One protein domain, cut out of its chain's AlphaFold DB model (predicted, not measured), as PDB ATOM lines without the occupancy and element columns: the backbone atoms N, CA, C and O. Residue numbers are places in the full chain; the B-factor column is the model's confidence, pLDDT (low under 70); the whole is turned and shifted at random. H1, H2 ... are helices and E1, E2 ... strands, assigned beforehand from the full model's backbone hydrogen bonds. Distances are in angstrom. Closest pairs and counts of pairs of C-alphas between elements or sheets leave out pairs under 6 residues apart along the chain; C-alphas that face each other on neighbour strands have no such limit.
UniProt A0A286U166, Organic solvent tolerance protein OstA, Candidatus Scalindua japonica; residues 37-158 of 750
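What this domain is: This is residues 37 to 158 of the 750 residues of the protein "Organic solvent tolerance protein OstA" of Candidatus Scalindua japonica (UniProt A0A286U166). One twisted sheet is folded sharply into a V by bends in its strands E3, E4, E5 and E6, and helix H1 packs across the outside of one leaf. That leaf also holds E2 and E8, while E1 and E7 belong to the other. The printed part has 122 residues, with eight named strands and then one named helix; the class is mostly strand. The sheet is branched and mixed, and E2 to E6 form a meander, each strand the antiparallel neighbour of the one before. The whole is compact, with a radius of gyration of the C-alphas of 14.1 A and spans of 36 by 36 by 30 A.

How they stand to each other: Start with E1, residues 37 to 40, and E3, residues 51 to 64: they are antiparallel, with N 37 and O 63 at 2.8 A. E2, residues 42 to 48, makes an antiparallel hairpin with E3, N 44 to O 55 being 2.8 A. E1 and E2 lie on one side of E3, and E4, residues 67 to 83, on the other side, with N 52 and O 78 at 2.8 A. Look for the bends at residue 58 of E3, 128 degrees, and residue 70 of E4, 136 degrees. E5, residues 86 to 103, is antiparallel to E4, N 75 to O 94 at 2.9 A, and E6, residues 106 to 119, is antiparallel to E5, N 91 to O 117 at 2.8 A. E7, residues 123 to 127, is parallel to E1, N 38 to O 124 at 2.9 A. E8, residues 135 to 137, is parallel to E2, N 45 to O 135 at 2.9 A. H1, residues 144 to 157, is on the sheet at a height of 9.1 A, over E5, E6 and, only just, E4, on which 3 of its C-alphas fall; it runs across the strands, at 74 degrees to E6 on the local plane. Its closest C-alphas to E5 are those of Ala 149 and Tyr 94, 6.1 A apart. Every O i to N i+4 pair in H1 is within hydrogen-bond range.

Where its parts are: Find C-alpha 37 at (222.998, 228.342, 380.854), where the short E1 begins. E2 measures 19.9 A, E3 19.8 A, E4 24.7 A, E5 26.8 A and E6 22.0 A. H1 runs 20.1 A from C-alpha 144 at (204.820, 212.883, 376.679) to C-alpha 157 at (201.130, 224.840, 392.403).

The domain as a whole: The C-alphas farthest apart, those of Glu 105 and Asp 139, are 41.2 A apart. The printed part has no cut, and no link is long. Mean pLDDT of the printed part is 77.3; residues under 70 include 82 to 88 and 129 to 133.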
ATOM      1  N   HIS A  37     222.507 229.069 382.018       81.69
ATOM      2  CA  HIS A  37     222.998 228.342 380.854       81.69
ATOM      3  C   HIS A  37     222.324 226.978 380.761       81.69
ATOM      4  O   HIS A  37     222.316 226.230 381.732       81.69
ATOM      5  N   ILE A  38     221.775 226.648 379.592       84.38
ATOM      6  CA  ILE A  38     221.127 225.361 379.319       84.38
ATOM      7  C   ILE A  38     221.861 224.673 378.174       84.38
ATOM      8  O   ILE A  38     222.001 225.244 377.086       84.38
ATOM      9  N   SER A  39     222.275 223.427 378.382       83.44
ATOM     10  CA  SER A  39     222.883 222.604 377.337       83.44
ATOM     11  C   SER A  39     222.343 221.179 377.331       83.44
ATOM     12  O   SER A  39     222.027 220.638 378.378       83.44
ATOM     13  N   ALA A  40     222.162 220.597 376.143       87.38
ATOM     14  CA  ALA A  40     221.716 219.214 375.946       87.38
ATOM     15  C   ALA A  40     222.018 218.744 374.511       87.38
ATOM     16  O   ALA A  40     222.336 219.553 373.631       87.38
ATOM     17  N   ASP A  41     221.876 217.447 374.245       83.06
ATOM     18  CA  ASP A  41     222.029 216.855 372.909       83.06
ATOM     19  C   ASP A  41     220.950 217.345 371.929       83.06
ATOM     20  O   ASP A  41     221.211 217.559 370.734       83.06
ATOM     21  N   SER A  42     219.734 217.550 372.441       83.25
ATOM     22  CA  SER A  42     218.595 218.089 371.703       83.25
ATOM     23  C   SER A  42     217.839 219.121 372.532       83.25
ATOM     24  O   SER A  42     217.560 218.897 373.707       83.25
ATOM     25  N   ILE A  43     217.514 220.260 371.916       83.00
ATOM     26  CA  ILE A  43     216.743 221.327 372.555       83.00
ATOM     27  C   ILE A  43     215.677 221.815 371.580       83.00
ATOM     28  O   ILE A  43     215.968 222.082 370.410       83.00
ATOM     29  N   SER A  44     214.450 221.936 372.070       83.31
ATOM     30  CA  SER A  44     213.328 222.549 371.372       83.31
ATOM     31  C   SER A  44     212.683 223.639 372.212       83.31
ATOM     32  O   SER A  44     212.709 223.570 373.438       83.31
ATOM     33  N   THR A  45     212.090 224.634 371.562       85.88
ATOM     34  CA  THR A  45     211.412 225.737 372.245       85.88
ATOM     35  C   THR A  45     210.154 226.165 371.509       85.88
ATOM     36  O   THR A  45     210.076 226.046 370.289       85.88
ATOM     37  N   TRP A  46     209.166 226.642 372.253       81.62
ATOM     38  CA  TRP A  46     207.952 227.260 371.727       81.62
ATOM     39  C   TRP A  46     207.462 228.321 372.709       81.62
ATOM     40  O   TRP A  46     207.891 228.372 373.867       81.62
ATOM     41  N   GLN A  47     206.568 229.185 372.243       78.31
ATOM     42  CA  GLN A  47     205.948 230.213 373.068       78.31
ATOM     43  C   GLN A  47     204.511 229.789 373.389       78.31
ATOM     44  O   GLN A  47     203.735 229.528 372.478       78.31
ATOM     45  N   ASN A  48     204.149 229.739 374.672       71.62
ATOM     46  CA  ASN A  48     202.765 229.577 375.114       71.62
ATOM     47  C   ASN A  48     202.363 230.819 375.928       71.62
ATOM     48  O   ASN A  48     202.774 230.992 377.079       71.62
ATOM     49  N   ASN A  49     201.588 231.717 375.313       74.75
ATOM     50  CA  ASN A  49     201.231 233.026 375.870       74.75
ATOM     51  C   ASN A  49     202.479 233.839 376.293       74.75
ATOM     52  O   ASN A  49     203.409 234.028 375.507       74.75
ATOM     53  N   GLU A  50     202.523 234.327 377.535       73.38
ATOM     54  CA  GLU A  50     203.654 235.079 378.103       73.38
ATOM     55  C   GLU A  50     204.805 234.181 378.597       73.38
ATOM     56  O   GLU A  50     205.792 234.683 379.135       73.38
ATOM     57  N   ILE A  51     204.691 232.858 378.437       80.19
ATOM     58  CA  ILE A  51     205.661 231.882 378.933       80.19
ATOM     59  C   ILE A  51     206.389 231.247 377.749       80.19
ATOM     60  O   ILE A  51     205.780 230.660 376.854       80.19
ATOM     61  N   ARG A  52     207.717 231.327 377.749       83.31
ATOM     62  CA  ARG A  52     208.552 230.580 376.809       83.31
ATOM     63  C   ARG A  52     208.899 229.230 377.406       83.31
ATOM     64  O   ARG A  52     209.419 229.171 378.517       83.31
ATOM     65  N   VAL A  53     208.649 228.158 376.665       86.94
ATOM     66  CA  VAL A  53     208.974 226.804 377.111       86.94
ATOM     67  C   VAL A  53     210.226 226.312 376.399       86.94
ATOM     68  O   VAL A  53     210.353 226.451 375.179       86.94
ATOM     69  N   PHE A  54     211.151 225.720 377.150       87.69
ATOM     70  CA  PHE A  54     212.274 224.960 376.610       87.69
ATOM     71  C   PHE A  54     212.145 223.501 377.025       87.69
ATOM     72  O   PHE A  54     211.986 223.191 378.201       87.69
ATOM     73  N   GLN A  55     212.259 222.606 376.055       90.94
ATOM     74  CA  GLN A  55     212.382 221.174 376.271       90.94
ATOM     75  C   GLN A  55     213.783 220.746 375.845       90.94
ATOM     76  O   GLN A  55     214.152 220.899 374.680       90.94
ATOM     77  N   ALA A  56     214.552 220.208 376.782       88.88
ATOM     78  CA  ALA A  56     215.914 219.741 376.569       88.88
ATOM     79  C   ALA A  56     216.014 218.250 376.920       88.88
ATOM     80  O   ALA A  56     215.483 217.815 377.940       88.88
ATOM     81  N   GLY A  57     216.670 217.462 376.068       85.44
ATOM     82  CA  GLY A  57     216.792 216.016 376.248       85.44
ATOM     83  C   GLY A  57     218.126 215.467 375.757       85.44
ATOM     84  O   GLY A  57     218.656 215.929 374.739       85.44
ATOM     85  N   GLY A  58     218.629 214.462 376.477       76.69
ATOM     86  CA  GLY A  58     219.938 213.843 376.275       76.69
ATOM     87  C   GLY A  58     221.040 214.649 376.956       76.69
ATOM     88  O   GLY A  58     221.510 215.638 376.397       76.69
ATOM     89  N   ASN A  59     221.434 214.227 378.163       83.25
ATOM     90  CA  ASN A  59     222.459 214.877 378.992       83.25
ATOM     91  C   ASN A  59     222.187 216.375 379.206       83.25
ATOM     92  O   ASN A  59     223.031 217.217 378.904       83.25
ATOM     93  N   ALA A  60     220.980 216.710 379.660       87.38
ATOM     94  CA  ALA A  60     220.598 218.086 379.908       87.38
ATOM     95  C   ALA A  60     221.301 218.628 381.160       87.38
ATOM     96  O   ALA A  60     221.263 218.029 382.234       87.38
ATOM     97  N   GLU A  61     221.920 219.787 381.013       89.69
ATOM     98  CA  GLU A  61     222.694 220.457 382.042       89.69
ATOM     99  C   GLU A  61     222.266 221.921 382.146       89.69
ATOM    100  O   GLU A  61     222.173 222.624 381.134       89.69
ATOM    101  N   ILE A  62     221.993 222.361 383.374       87.94
ATOM    102  CA  ILE A  62     221.580 223.723 383.710       87.94
ATOM    103  C   ILE A  62     222.579 224.295 384.709       87.94
ATOM    104  O   ILE A  62     222.781 223.714 385.774       87.94
ATOM    105  N   GLU A  63     223.163 225.447 384.397       83.69
ATOM    106  CA  GLU A  63     224.110 226.143 385.269       83.69
ATOM    107  C   GLU A  63     223.629 227.563 385.568       83.69
ATOM    108  O   GLU A  63     223.251 228.306 384.660       83.69
ATOM    109  N   GLN A  64     223.669 227.955 386.841       80.12
ATOM    110  CA  GLN A  64     223.468 229.333 387.280       80.12
ATOM    111  C   GLN A  64     224.432 229.637 388.434       80.12
ATOM    112  O   GLN A  64     224.239 229.191 389.566       80.12
ATOM    113  N   GLY A  65     225.495 230.398 388.156       79.75
ATOM    114  CA  GLY A  65     226.553 230.664 389.135       79.75
ATOM    115  C   GLY A  65     227.226 229.368 389.607       79.75
ATOM    116  O   GLY A  65     227.785 228.633 388.801       79.75
ATOM    117  N   GLU A  66     227.167 229.089 390.911       74.69
ATOM    118  CA  GLU A  66     227.732 227.874 391.531       74.69
ATOM    119  C   GLU A  66     226.727 226.705 391.613       74.69
ATOM    120  O   GLU A  66     227.079 225.623 392.086       74.69
ATOM    121  N   ALA A  67     225.476 226.904 391.180       78.38
ATOM    122  CA  ALA A  67     224.469 225.851 391.128       78.38
ATOM    123  C   ALA A  67     224.477 225.172 389.754       78.38
ATOM    124  O   ALA A  67     224.364 225.838 388.722       78.38
ATOM    125  N   ARG A  68     224.563 223.839 389.747       85.12
ATOM    126  CA  ARG A  68     224.556 223.022 388.527       85.12
ATOM    127  C   ARG A  68     223.584 221.860 388.666       85.12
ATOM    128  O   ARG A  68     223.584 221.171 389.682       85.12
ATOM    129  N   ILE A  69     222.755 221.632 387.655       85.62
ATOM    130  CA  ILE A  69     221.767 220.550 387.606       85.62
ATOM    131  C   ILE A  69     222.053 219.708 386.373       85.62
ATOM    132  O   ILE A  69     222.125 220.248 385.274       85.62
ATOM    133  N   ILE A  70     222.175 218.396 386.547       86.88
ATOM    134  CA  ILE A  70     222.325 217.435 385.449       86.88
ATOM    135  C   ILE A  70     221.119 216.499 385.475       86.88
ATOM    136  O   ILE A  70     220.772 216.002 386.543       86.88
ATOM    137  N   ALA A  71     220.471 216.276 384.333       88.50
ATOM    138  CA  ALA A  71     219.328 215.376 384.183       88.50
ATOM    139  C   ALA A  71     219.262 214.783 382.765       88.50
ATOM    140  O   ALA A  71     219.786 215.352 381.808       88.50
ATOM    141  N   ASP A  72     218.560 213.665 382.595       86.25
ATOM    142  CA  ASP A  72     218.338 213.082 381.268       86.25
ATOM    143  C   ASP A  72     217.414 213.974 380.422       86.25
ATOM    144  O   ASP A  72     217.643 214.148 379.220       86.25
ATOM    145  N   ASN A  73     216.378 214.547 381.047       90.44
ATOM    146  CA  ASN A  73     215.382 215.395 380.397       90.44
ATOM    147  C   ASN A  73     214.935 216.559 381.289       90.44
ATOM    148  O   ASN A  73     214.722 216.388 382.492       90.44
ATOM    149  N   VAL A  74     214.711 217.724 380.677       90.62
ATOM    150  CA  VAL A  74     214.306 218.955 381.363       90.62
ATOM    151  C   VAL A  74     213.215 219.688 380.579       90.62
ATOM    152  O   VAL A  74     213.314 219.842 379.360       90.62
ATOM    153  N   ILE A  75     212.199 220.181 381.291       92.50
ATOM    154  CA  ILE A  75     211.241 221.186 380.819       92.50
ATOM    155  C   ILE A  75     211.436 222.468 381.628       92.50
ATOM    156  O   ILE A  75     211.521 222.420 382.852       92.50
ATOM    157  N   ILE A  76     211.503 223.607 380.947       90.25
ATOM    158  CA  ILE A  76     211.730 224.918 381.555       90.25
ATOM    159  C   ILE A  76     210.633 225.862 381.091       90.25
ATOM    160  O   ILE A  76     210.488 226.071 379.889       90.25
ATOM    161  N   TRP A  77     209.910 226.467 382.026       89.62
ATOM    162  CA  TRP A  77     208.982 227.562 381.765       89.62
ATOM    163  C   TRP A  77     209.639 228.871 382.181       89.62
ATOM    164  O   TRP A  77     209.906 229.098 383.357       89.62
ATOM    165  N   PHE A  78     209.899 229.734 381.209       85.19
ATOM    166  CA  PHE A  78     210.473 231.052 381.415       85.19
ATOM    167  C   PHE A  78     209.398 232.121 381.272       85.19
ATOM    168  O   PHE A  78     208.786 232.251 380.208       85.19
ATOM    169  N   LYS A  79     209.200 232.911 382.326       83.25
ATOM    170  CA  LYS A  79     208.320 234.074 382.325       83.25
ATOM    171  C   LYS A  79     209.115 235.328 382.661       83.25
ATOM    172  O   LYS A  79     209.750 235.415 383.707       83.25
ATOM    173  N   GLU A  80     209.031 236.319 381.789       75.88
ATOM    174  CA  GLU A  80     209.630 237.628 382.018       75.88
ATOM    175  C   GLU A  80     208.658 238.508 382.821       75.88
ATOM    176  O   GLU A  80     207.517 238.725 382.409       75.88
ATOM    177  N   ILE A  81     209.087 238.999 383.985       71.81
ATOM    178  CA  ILE A  81     208.309 239.876 384.862       71.81
ATOM    179  C   ILE A  81     209.005 241.237 384.915       71.81
ATOM    180  O   ILE A  81     210.176 241.350 385.270       71.81
ATOM    181  N   LYS A  82     208.275 242.301 384.568       64.44
ATOM    182  CA  LYS A  82     208.780 243.677 384.652       64.44
ATOM    183  C   LYS A  82     208.427 244.274 386.011       64.44
ATOM    184  O   LYS A  82     207.260 244.579 386.257       64.44
ATOM    185  N   THR A  83     209.428 244.493 386.861       51.91
ATOM    186  CA  THR A  83     209.261 245.121 388.180       51.91
ATOM    187  C   THR A  83     209.999 246.462 388.197       51.91
ATOM    188  O   THR A  83     211.194 246.551 388.472       51.91
ATOM    189  N   GLY A  84     209.292 247.549 387.871       58.34
ATOM    190  CA  GLY A  84     209.889 248.887 387.777       58.34
ATOM    191  C   GLY A  84     210.811 249.034 386.558       58.34
ATOM    192  O   GLY A  84     210.359 248.857 385.431       58.34
ATOM    193  N   GLN A  85     212.086 249.389 386.771       48.22
ATOM    194  CA  GLN A  85     213.112 249.478 385.711       48.22
ATOM    195  C   GLN A  85     213.910 248.176 385.515       48.22
ATOM    196  O   GLN A  85     214.748 248.111 384.620       48.22
ATOM    197  N   LEU A  86     213.670 247.151 386.337       50.97
ATOM    198  CA  LEU A  86     214.359 245.865 386.266       50.97
ATOM    199  C   LEU A  86     213.441 244.808 385.649       50.97
ATOM    200  O   LEU A  86     212.260 244.698 385.990       50.97
ATOM    201  N   VAL A  87     214.006 244.037 384.725       60.50
ATOM    202  CA  VAL A  87     213.376 242.856 384.141       60.50
ATOM    203  C   VAL A  87     213.901 241.641 384.900       60.50
ATOM    204  O   VAL A  87     215.099 241.367 384.873       60.50
ATOM    205  N   GLU A  88     213.016 240.928 385.591       69.75
ATOM    206  CA  GLU A  88     213.343 239.681 386.282       69.75
ATOM    207  C   GLU A  88     212.737 238.504 385.514       69.75
ATOM    208  O   GLU A  88     211.542 238.467 385.224       69.75
ATOM    209  N   GLY A  89     213.561 237.522 385.174       72.06
ATOM    210  CA  GLY A  89     213.123 236.259 384.604       72.06
ATOM    211  C   GLY A  89     212.806 235.257 385.705       72.06
ATOM    212  O   GLY A  89     213.727 234.813 386.387       72.06
ATOM    213  N   ASN A  90     211.535 234.884 385.865       79.31
ATOM    214  CA  ASN A  90     211.128 233.765 386.713       79.31
ATOM    215  C   ASN A  90     211.135 232.477 385.880       79.31
ATOM    216  O   ASN A  90     210.609 232.440 384.763       79.31
ATOM    217  N   ILE A  91     211.798 231.450 386.397       82.31
ATOM    218  CA  ILE A  91     212.062 230.202 385.704       82.31
ATOM    219  C   ILE A  91     211.595 229.044 386.574       82.31
ATOM    220  O   ILE A  91     212.152 228.790 387.637       82.31
ATOM    221  N   GLU A  92     210.632 228.288 386.072       87.50
ATOM    222  CA  GLU A  92     210.195 227.028 386.666       87.50
ATOM    223  C   GLU A  92     210.817 225.874 385.874       87.50
ATOM    224  O   GLU A  92     210.758 225.848 384.644       87.50
ATOM    225  N   ILE A  93     211.446 224.924 386.561       87.88
ATOM    226  CA  ILE A  93     212.228 223.845 385.954       87.88
ATOM    227  C   ILE A  93     211.720 222.510 386.470       87.88
ATOM    228  O   ILE A  93     211.764 222.237 387.668       87.88
ATOM    229  N   TYR A  94     211.314 221.644 385.550       90.50
ATOM    230  CA  TYR A  94     211.058 220.237 385.811       90.50
ATOM    231  C   TYR A  94     212.190 219.388 385.234       90.50
ATOM    232  O   TYR A  94     212.443 219.425 384.031       90.50
ATOM    233  N   CYS A  95     212.844 218.592 386.079       87.25
ATOM    234  CA  CYS A  95     213.896 217.660 385.676       87.25
ATOM    235  C   CYS A  95     213.452 216.214 385.919       87.25
ATOM    236  O   CYS A  95     212.902 215.898 386.977       87.25
ATOM    237  N   SER A  96     213.752 215.317 384.977       86.62
ATOM    238  CA  SER A  96     213.435 213.888 385.081       86.62
ATOM    239  C   SER A  96     214.539 213.001 384.499       86.62
ATOM    240  O   SER A  96     215.137 213.325 383.471       86.62
ATOM    241  N   GLY A  97     214.775 211.863 385.160       76.62
ATOM    242  CA  GLY A  97     215.824 210.904 384.807       76.62
ATOM    243  C   GLY A  97     217.190 211.327 385.349       76.62
ATOM    244  O   GLY A  97     217.709 212.371 384.969       76.62
ATOM    245  N   ASN A  98     217.731 210.526 386.274       81.44
ATOM    246  CA  ASN A  98     219.057 210.685 386.892       81.44
ATOM    247  C   ASN A  98     219.408 212.136 387.268       81.44
ATOM    248  O   ASN A  98     220.448 212.653 386.867       81.44
ATOM    249  N   VAL A  99     218.530 212.807 388.020       83.94
ATOM    250  CA  VAL A  99     218.729 214.219 388.341       83.94
ATOM    251  C   VAL A  99     219.756 214.357 389.458       83.94
ATOM    252  O   VAL A  99     219.531 213.867 390.559       83.94
ATOM    253  N   THR A 100     220.851 215.062 389.204       78.62
ATOM    254  CA  THR A 100     221.856 215.418 390.213       78.62
ATOM    255  C   THR A 100     221.929 216.934 390.338       78.62
ATOM    256  O   THR A 100     222.191 217.629 389.355       78.62
ATOM    257  N   LEU A 101     221.702 217.457 391.542       80.62
ATOM    258  CA  LEU A 101     221.860 218.872 391.870       80.62
ATOM    259  C   LEU A 101     223.158 219.077 392.655       80.62
ATOM    260  O   LEU A 101     223.328 218.531 393.746       80.62
ATOM    261  N   PHE A 102     224.035 219.915 392.117       77.25
ATOM    262  CA  PHE A 102     225.286 220.349 392.725       77.25
ATOM    263  C   PHE A 102     225.124 221.768 393.278       77.25
ATOM    264  O   PHE A 102     224.742 222.688 392.550       77.25
ATOM    265  N   GLN A 103     225.421 221.946 394.567       72.00
ATOM    266  CA  GLN A 103     225.506 223.248 395.233       72.00
ATOM    267  C   GLN A 103     226.713 223.253 396.180       72.00
ATOM    268  O   GLN A 103     226.649 222.649 397.254       72.00
ATOM    269  N   GLU A 104     227.796 223.939 395.801       67.50
ATOM    270  CA  GLU A 104     229.072 223.948 396.543       67.50
ATOM    271  C   GLU A 104     229.549 222.507 396.874       67.50
ATOM    272  O   GLU A 104     229.820 221.727 395.964       67.50
ATOM    273  N   GLU A 105     229.626 222.128 398.160       60.69
ATOM    274  CA  GLU A 105     230.019 220.783 398.631       60.69
ATOM    275  C   GLU A 105     228.834 219.808 398.824       60.69
ATOM    276  O   GLU A 105     229.030 218.665 399.235       60.69
ATOM    277  N   ASN A 106     227.592 220.227 398.547       64.69
ATOM    278  CA  ASN A 106     226.407 219.373 398.662       64.69
ATOM    279  C   ASN A 106     225.968 218.838 397.293       64.69
ATOM    280  O   ASN A 106     225.639 219.607 396.389       64.69
ATOM    281  N   ILE A 107     225.883 217.512 397.187       75.31
ATOM    282  CA  ILE A 107     225.354 216.793 396.023       75.31
ATOM    283  C   ILE A 107     224.059 216.100 396.448       75.31
ATOM    284  O   ILE A 107     224.032 215.418 397.475       75.31
ATOM    285  N   GLN A 108     222.980 216.306 395.693       74.50
ATOM    286  CA  GLN A 108     221.678 215.689 395.951       74.50
ATOM    287  C   GLN A 108     221.151 215.005 394.692       74.50
ATOM    288  O   GLN A 108     221.013 215.647 393.651       74.50
ATOM    289  N   ASP A 109     220.810 213.724 394.823       73.00
ATOM    290  CA  ASP A 109     220.278 212.908 393.735       73.00
ATOM    291  C   ASP A 109     218.759 212.755 393.857       73.00
ATOM    292  O   ASP A 109     218.228 212.395 394.913       73.00
ATOM    293  N   PHE A 110     218.054 212.974 392.751       76.62
ATOM    294  CA  PHE A 110     216.607 212.848 392.641       76.62
ATOM    295  C   PHE A 110     216.229 212.007 391.423       76.62
ATOM    296  O   PHE A 110     216.884 212.015 390.382       76.62
ATOM    297  N   LYS A 111     215.104 211.295 391.526       74.25
ATOM    298  CA  LYS A 111     214.517 210.610 390.365       74.25
ATOM    299  C   LYS A 111     213.835 211.607 389.419       74.25
ATOM    300  O   LYS A 111     213.988 211.514 388.204       74.25
ATOM    301  N   GLU A 112     213.096 212.547 390.002       81.06
ATOM    302  CA  GLU A 112     212.445 213.692 389.364       81.06
ATOM    303  C   GLU A 112     212.448 214.840 390.384       81.06
ATOM    304  O   GLU A 112     212.316 214.581 391.584       81.06
ATOM    305  N   THR A 113     212.607 216.087 389.943       82.19
ATOM    306  CA  THR A 113     212.543 217.263 390.829       82.19
ATOM    307  C   THR A 113     211.947 218.464 390.104       82.19
ATOM    308  O   THR A 113     212.020 218.560 388.878       82.19
ATOM    309  N   TYR A 114     211.392 219.390 390.882       83.19
ATOM    310  CA  TYR A 114     210.886 220.678 390.425       83.19
ATOM    311  C   TYR A 114     211.594 221.803 391.182       83.19
ATOM    312  O   TYR A 114     211.838 221.679 392.386       83.19
ATOM    313  N   LEU A 115     211.990 222.854 390.470       82.38
ATOM    314  CA  LEU A 115     212.840 223.933 390.967       82.38
ATOM    315  C   LEU A 115     212.358 225.276 390.419       82.38
ATOM    316  O   LEU A 115     211.962 225.364 389.261       82.38
ATOM    317  N   GLU A 116     212.478 226.326 391.225       80.81
ATOM    318  CA  GLU A 116     212.223 227.706 390.808       80.81
ATOM    319  C   GLU A 116     213.513 228.518 390.905       80.81
ATOM    320  O   GLU A 116     214.140 228.578 391.968       80.81
ATOM    321  N   LEU A 117     213.911 229.125 389.789       79.44
ATOM    322  CA  LEU A 117     215.063 230.011 389.667       79.44
ATOM    323  C   LEU A 117     214.596 231.407 389.262       79.44
ATOM    324  O   LEU A 117     213.593 231.580 388.575       79.44
ATOM    325  N   VAL A 118     215.374 232.414 389.643       77.75
ATOM    326  CA  VAL A 118     215.180 233.793 389.184       77.75
ATOM    327  C   VAL A 118     216.481 234.260 388.556       77.75
ATOM    328  O   VAL A 118     217.550 233.951 389.080       77.75
ATOM    329  N   THR A 119     216.417 234.993 387.448       73.88
ATOM    330  CA  THR A 119     217.587 235.620 386.820       73.88
ATOM    331  C   THR A 119     217.304 237.060 386.404       73.88
ATOM    332  O   THR A 119     216.267 237.342 385.812       73.88
ATOM    333  N   THR A 120     218.231 237.975 386.671       70.56
ATOM    334  CA  THR A 120     218.240 239.341 386.114       70.56
ATOM    335  C   THR A 120     219.147 239.469 384.886       70.56
ATOM    336  O   THR A 120     219.135 240.501 384.223       70.56
ATOM    337  N   ALA A 121     219.920 238.425 384.562       62.97
ATOM    338  CA  ALA A 121     220.883 238.398 383.456       62.97
ATOM    339  C   ALA A 121     220.404 237.586 382.233       62.97
ATOM    340  O   ALA A 121     221.075 237.570 381.204       62.97
ATOM    341  N   GLY A 122     219.248 236.917 382.327       68.69
ATOM    342  CA  GLY A 122     218.620 236.187 381.221       68.69
ATOM    343  C   GLY A 122     219.052 234.721 381.082       68.69
ATOM    344  O   GLY A 122     219.676 234.137 381.972       68.69
ATOM    345  N   ILE A 123     218.668 234.109 379.956       73.44
ATOM    346  CA  ILE A 123     218.893 232.689 379.643       73.44
ATOM    347  C   ILE A 123     219.738 232.554 378.372       73.44
ATOM    348  O   ILE A 123     219.454 233.187 377.357       73.44
ATOM    349  N   SER A 124     220.725 231.661 378.404       76.38
ATOM    350  CA  SER A 124     221.541 231.259 377.258       76.38
ATOM    351  C   SER A 124     221.378 229.761 376.993       76.38
ATOM    352  O   SER A 124     221.489 228.943 377.902       76.38
ATOM    353  N   VAL A 125     221.116 229.385 375.738       78.12
ATOM    354  CA  VAL A 125     220.808 227.999 375.348       78.12
ATOM    355  C   VAL A 125     221.787 227.524 374.282       78.12
ATOM    356  O   VAL A 125     221.932 228.169 373.242       78.12
ATOM    357  N   LYS A 126     222.447 226.383 374.507       75.75
ATOM    358  CA  LYS A 126     223.478 225.860 373.603       75.75
ATOM    359  C   LYS A 126     223.414 224.333 373.463       75.75
ATOM    360  O   LYS A 126     223.699 223.624 374.423       75.75
ATOM    361  N   PRO A 127     223.122 223.790 372.267       78.56
ATOM    362  CA  PRO A 127     223.236 222.353 372.017       78.56
ATOM    363  C   PRO A 127     224.685 221.857 372.173       78.56
ATOM    364  O   PRO A 127     225.620 222.525 371.724       78.56
ATOM    365  N   ILE A 128     224.880 220.668 372.759       72.75
ATOM    366  CA  ILE A 128     226.215 220.088 373.026       72.75
ATOM    367  C   ILE A 128     226.974 219.809 371.717       72.75
ATOM    368  O   ILE A 128     228.181 220.039 371.607       72.75
ATOM    369  N   LEU A 129     226.268 219.366 370.672       63.97
ATOM    370  CA  LEU A 129     226.838 219.168 369.342       63.97
ATOM    371  C   LEU A 129     226.710 220.447 368.509       63.97
ATOM    372  O   LEU A 129     225.613 220.811 368.103       63.97
ATOM    373  N   ALA A 130     227.837 221.058 368.127       53.53
ATOM    374  CA  ALA A 130     227.888 222.306 367.345       53.53
ATOM    375  C   ALA A 130     227.185 222.266 365.963       53.53
ATOM    376  O   ALA A 130     227.069 223.294 365.300       53.53
ATOM    377  N   ARG A 131     226.751 221.085 365.494       44.41
ATOM    378  CA  ARG A 131     225.964 220.908 364.258       44.41
ATOM    379  C   ARG A 131     224.449 220.864 364.493       44.41
ATOM    380  O   ARG A 131     223.709 220.964 363.518       44.41
ATOM    381  N   ASN A 132     223.998 220.690 365.734       57.50
ATOM    382  CA  ASN A 132     222.582 220.683 366.089       57.50
ATOM    383  C   ASN A 132     222.133 222.118 366.385       57.50
ATOM    384  O   ASN A 132     222.827 222.860 367.074       57.50
ATOM    385  N   GLN A 133     220.974 222.507 365.857       63.53
ATOM    386  CA  GLN A 133     220.327 223.788 366.149       63.53
ATOM    387  C   GLN A 133     219.164 223.566 367.122       63.53
ATOM    388  O   GLN A 133     218.571 222.483 367.140       63.53
ATOM    389  N   VAL A 134     218.842 224.589 367.917       72.00
ATOM    390  CA  VAL A 134     217.626 224.604 368.742       72.00
ATOM    391  C   VAL A 134     216.417 224.586 367.806       72.00
ATOM    392  O   VAL A 134     216.333 225.399 366.889       72.00
ATOM    393  N   LYS A 135     215.498 223.637 368.000       76.06
ATOM    394  CA  LYS A 135     214.287 223.519 367.178       76.06
ATOM    395  C   LYS A 135     213.176 224.392 367.754       76.06
ATOM    396  O   LYS A 135     212.603 224.042 368.782       76.06
ATOM    397  N   SER A 136     212.868 225.500 367.094       71.62
ATOM    398  CA  SER A 136     211.773 226.383 367.500       71.62
ATOM    399  C   SER A 136     210.467 225.989 366.813       71.62
ATOM    400  O   SER A 136     210.463 225.707 365.615       71.62
ATOM    401  N   PHE A 137     209.368 225.983 367.560       64.62
ATOM    402  CA  PHE A 137     208.021 225.705 367.071       64.62
ATOM    403  C   PHE A 137     207.102 226.890 367.383       64.62
ATOM    404  O   PHE A 137     207.242 227.517 368.435       64.62
ATOM    405  N   GLU A 138     206.186 227.206 366.465       53.28
ATOM    406  CA  GLU A 138     205.166 228.242 366.688       53.28
ATOM    407  C   GLU A 138     204.064 227.741 367.630       53.28
ATOM    408  O   GLU A 138     203.685 228.456 368.554       53.28
ATOM    409  N   ASP A 139     203.616 226.494 367.447       61.88
ATOM    410  CA  ASP A 139     202.582 225.871 368.275       61.88
ATOM    411  C   ASP A 139     203.164 225.116 369.478       61.88
ATOM    412  O   ASP A 139     204.276 224.571 369.434       61.88
ATOM    413  N   GLU A 140     202.359 225.008 370.539       72.38
ATOM    414  CA  GLU A 140     202.687 224.238 371.735       72.38
ATOM    415  C   GLU A 140     202.991 222.766 371.422       72.38
ATOM    416  O   GLU A 140     202.190 222.039 370.830       72.38
ATOM    417  N   GLN A 141     204.168 222.302 371.853       77.81
ATOM    418  CA  GLN A 141     204.598 220.923 371.643       77.81
ATOM    419  C   GLN A 141     204.161 220.036 372.815       77.81
ATOM    420  O   GLN A 141     204.838 219.926 373.836       77.81
ATOM    421  N   ARG A 142     203.036 219.337 372.646       75.38
ATOM    422  CA  ARG A 142     202.494 218.364 373.614       75.38
ATOM    423  C   ARG A 142     203.239 217.017 373.591       75.38
ATOM    424  O   ARG A 142     202.674 215.986 373.233       75.38
ATOM    425  N   SER A 143     204.522 217.009 373.954       80.44
ATOM    426  CA  SER A 143     205.291 215.764 374.129       80.44
ATOM    427  C   SER A 143     204.868 215.002 375.399       80.44
ATOM    428  O   SER A 143     204.345 215.603 376.336       80.44
ATOM    429  N   GLU A 144     205.111 213.684 375.469       79.25
ATOM    430  CA  GLU A 144     204.820 212.883 376.679       79.25
ATOM    431  C   GLU A 144     205.515 213.460 377.926       79.25
ATOM    432  O   GLU A 144     204.903 213.565 378.991       79.25
ATOM    433  N   LEU A 145     206.765 213.909 377.760       82.69
ATOM    434  CA  LEU A 145     207.551 214.583 378.791       82.69
ATOM    435  C   LEU A 145     206.905 215.905 379.226       82.69
ATOM    436  O   LEU A 145     206.821 216.177 380.420       82.69
ATOM    437  N   TYR A 146     206.432 216.718 378.277       85.38
ATOM    438  CA  TYR A 146     205.794 217.999 378.578       85.38
ATOM    439  C   TYR A 146     204.476 217.818 379.341       85.38
ATOM    440  O   TYR A 146     204.268 218.457 380.368       85.38
ATOM    441  N   VAL A 147     203.632 216.870 378.923       83.50
ATOM    442  CA  VAL A 147     202.377 216.539 379.624       83.50
ATOM    443  C   VAL A 147     202.645 216.017 381.042       83.50
ATOM    444  O   VAL A 147     201.906 216.335 381.977       83.50
ATOM    445  N   GLN A 148     203.698 215.215 381.234       82.81
ATOM    446  CA  GLN A 148     204.126 214.772 382.564       82.81
ATOM    447  C   GLN A 148     204.586 215.956 383.427       82.81
ATOM    448  O   GLN A 148     204.191 216.055 384.591       82.81
ATOM    449  N   ALA A 149     205.361 216.867 382.843       84.38
ATOM    450  CA  ALA A 149     205.861 218.058 383.506       84.38
ATOM    451  C   ALA A 149     204.716 219.006 383.916       84.38
ATOM    452  O   ALA A 149     204.702 219.475 385.050       84.38
ATOM    453  N   GLU A 150     203.705 219.223 383.066       85.12
ATOM    454  CA  GLU A 150     202.524 220.030 383.411       85.12
ATOM    455  C   GLU A 150     201.702 219.422 384.556       85.12
ATOM    456  O   GLU A 150     201.249 220.140 385.447       85.12
ATOM    457  N   LYS A 151     201.530 218.093 384.579       82.38
ATOM    458  CA  LYS A 151     200.858 217.401 385.695       82.38
ATOM    459  C   LYS A 151     201.620 217.578 387.006       82.38
ATOM    460  O   LYS A 151     201.000 217.725 388.059       82.38
ATOM    461  N   PHE A 152     202.952 217.544 386.945       80.44
ATOM    462  CA  PHE A 152     203.812 217.767 388.102       80.44
ATOM    463  C   PHE A 152     203.724 219.223 388.578       80.44
ATOM    464  O   PHE A 152     203.478 219.468 389.756       80.44
ATOM    465  N   ARG A 153     203.817 220.176 387.645       81.94
ATOM    466  CA  ARG A 153     203.687 221.621 387.871       81.94
ATOM    467  C   ARG A 153     202.347 221.990 388.515       81.94
ATOM    468  O   ARG A 153     202.321 222.674 389.531       81.94
ATOM    469  N   ALA A 154     201.234 221.469 387.993       78.19
ATOM    470  CA  ALA A 154     199.900 221.692 388.556       78.19
ATOM    471  C   ALA A 154     199.778 221.152 389.994       78.19
ATOM    472  O   ALA A 154     199.170 221.786 390.853       78.19
ATOM    473  N   LYS A 155     200.401 220.000 390.284       76.94
ATOM    474  CA  LYS A 155     200.423 219.411 391.629       76.94
ATOM    475  C   LYS A 155     201.229 220.254 392.626       76.94
ATOM    476  O   LYS A 155     200.767 220.405 393.754       76.94
ATOM    477  N   GLU A 156     202.387 220.778 392.230       72.50
ATOM    478  CA  GLU A 156     203.211 221.658 393.078       72.50
ATOM    479  C   GLU A 156     202.533 223.019 393.314       72.50
ATOM    480  O   GLU A 156     202.524 223.511 394.441       72.50
ATOM    481  N   ASN A 157     201.854 223.566 392.301       70.62
ATOM    482  CA  ASN A 157     201.130 224.840 392.403       70.62
ATOM    483  C   ASN A 157     199.738 224.717 393.063       70.62
ATOM    484  O   ASN A 157     199.089 225.727 393.331       70.62
ATOM    485  N   GLY A 158     199.264 223.498 393.356       64.44
ATOM    486  CA  GLY A 158     197.964 223.249 393.993       64.44
ATOM    487  C   GLY A 158     196.745 223.413 393.071       64.44
ATOM    488  O   GLY A 158     195.627 223.595 393.559       64.44
TER     489      GLY A 158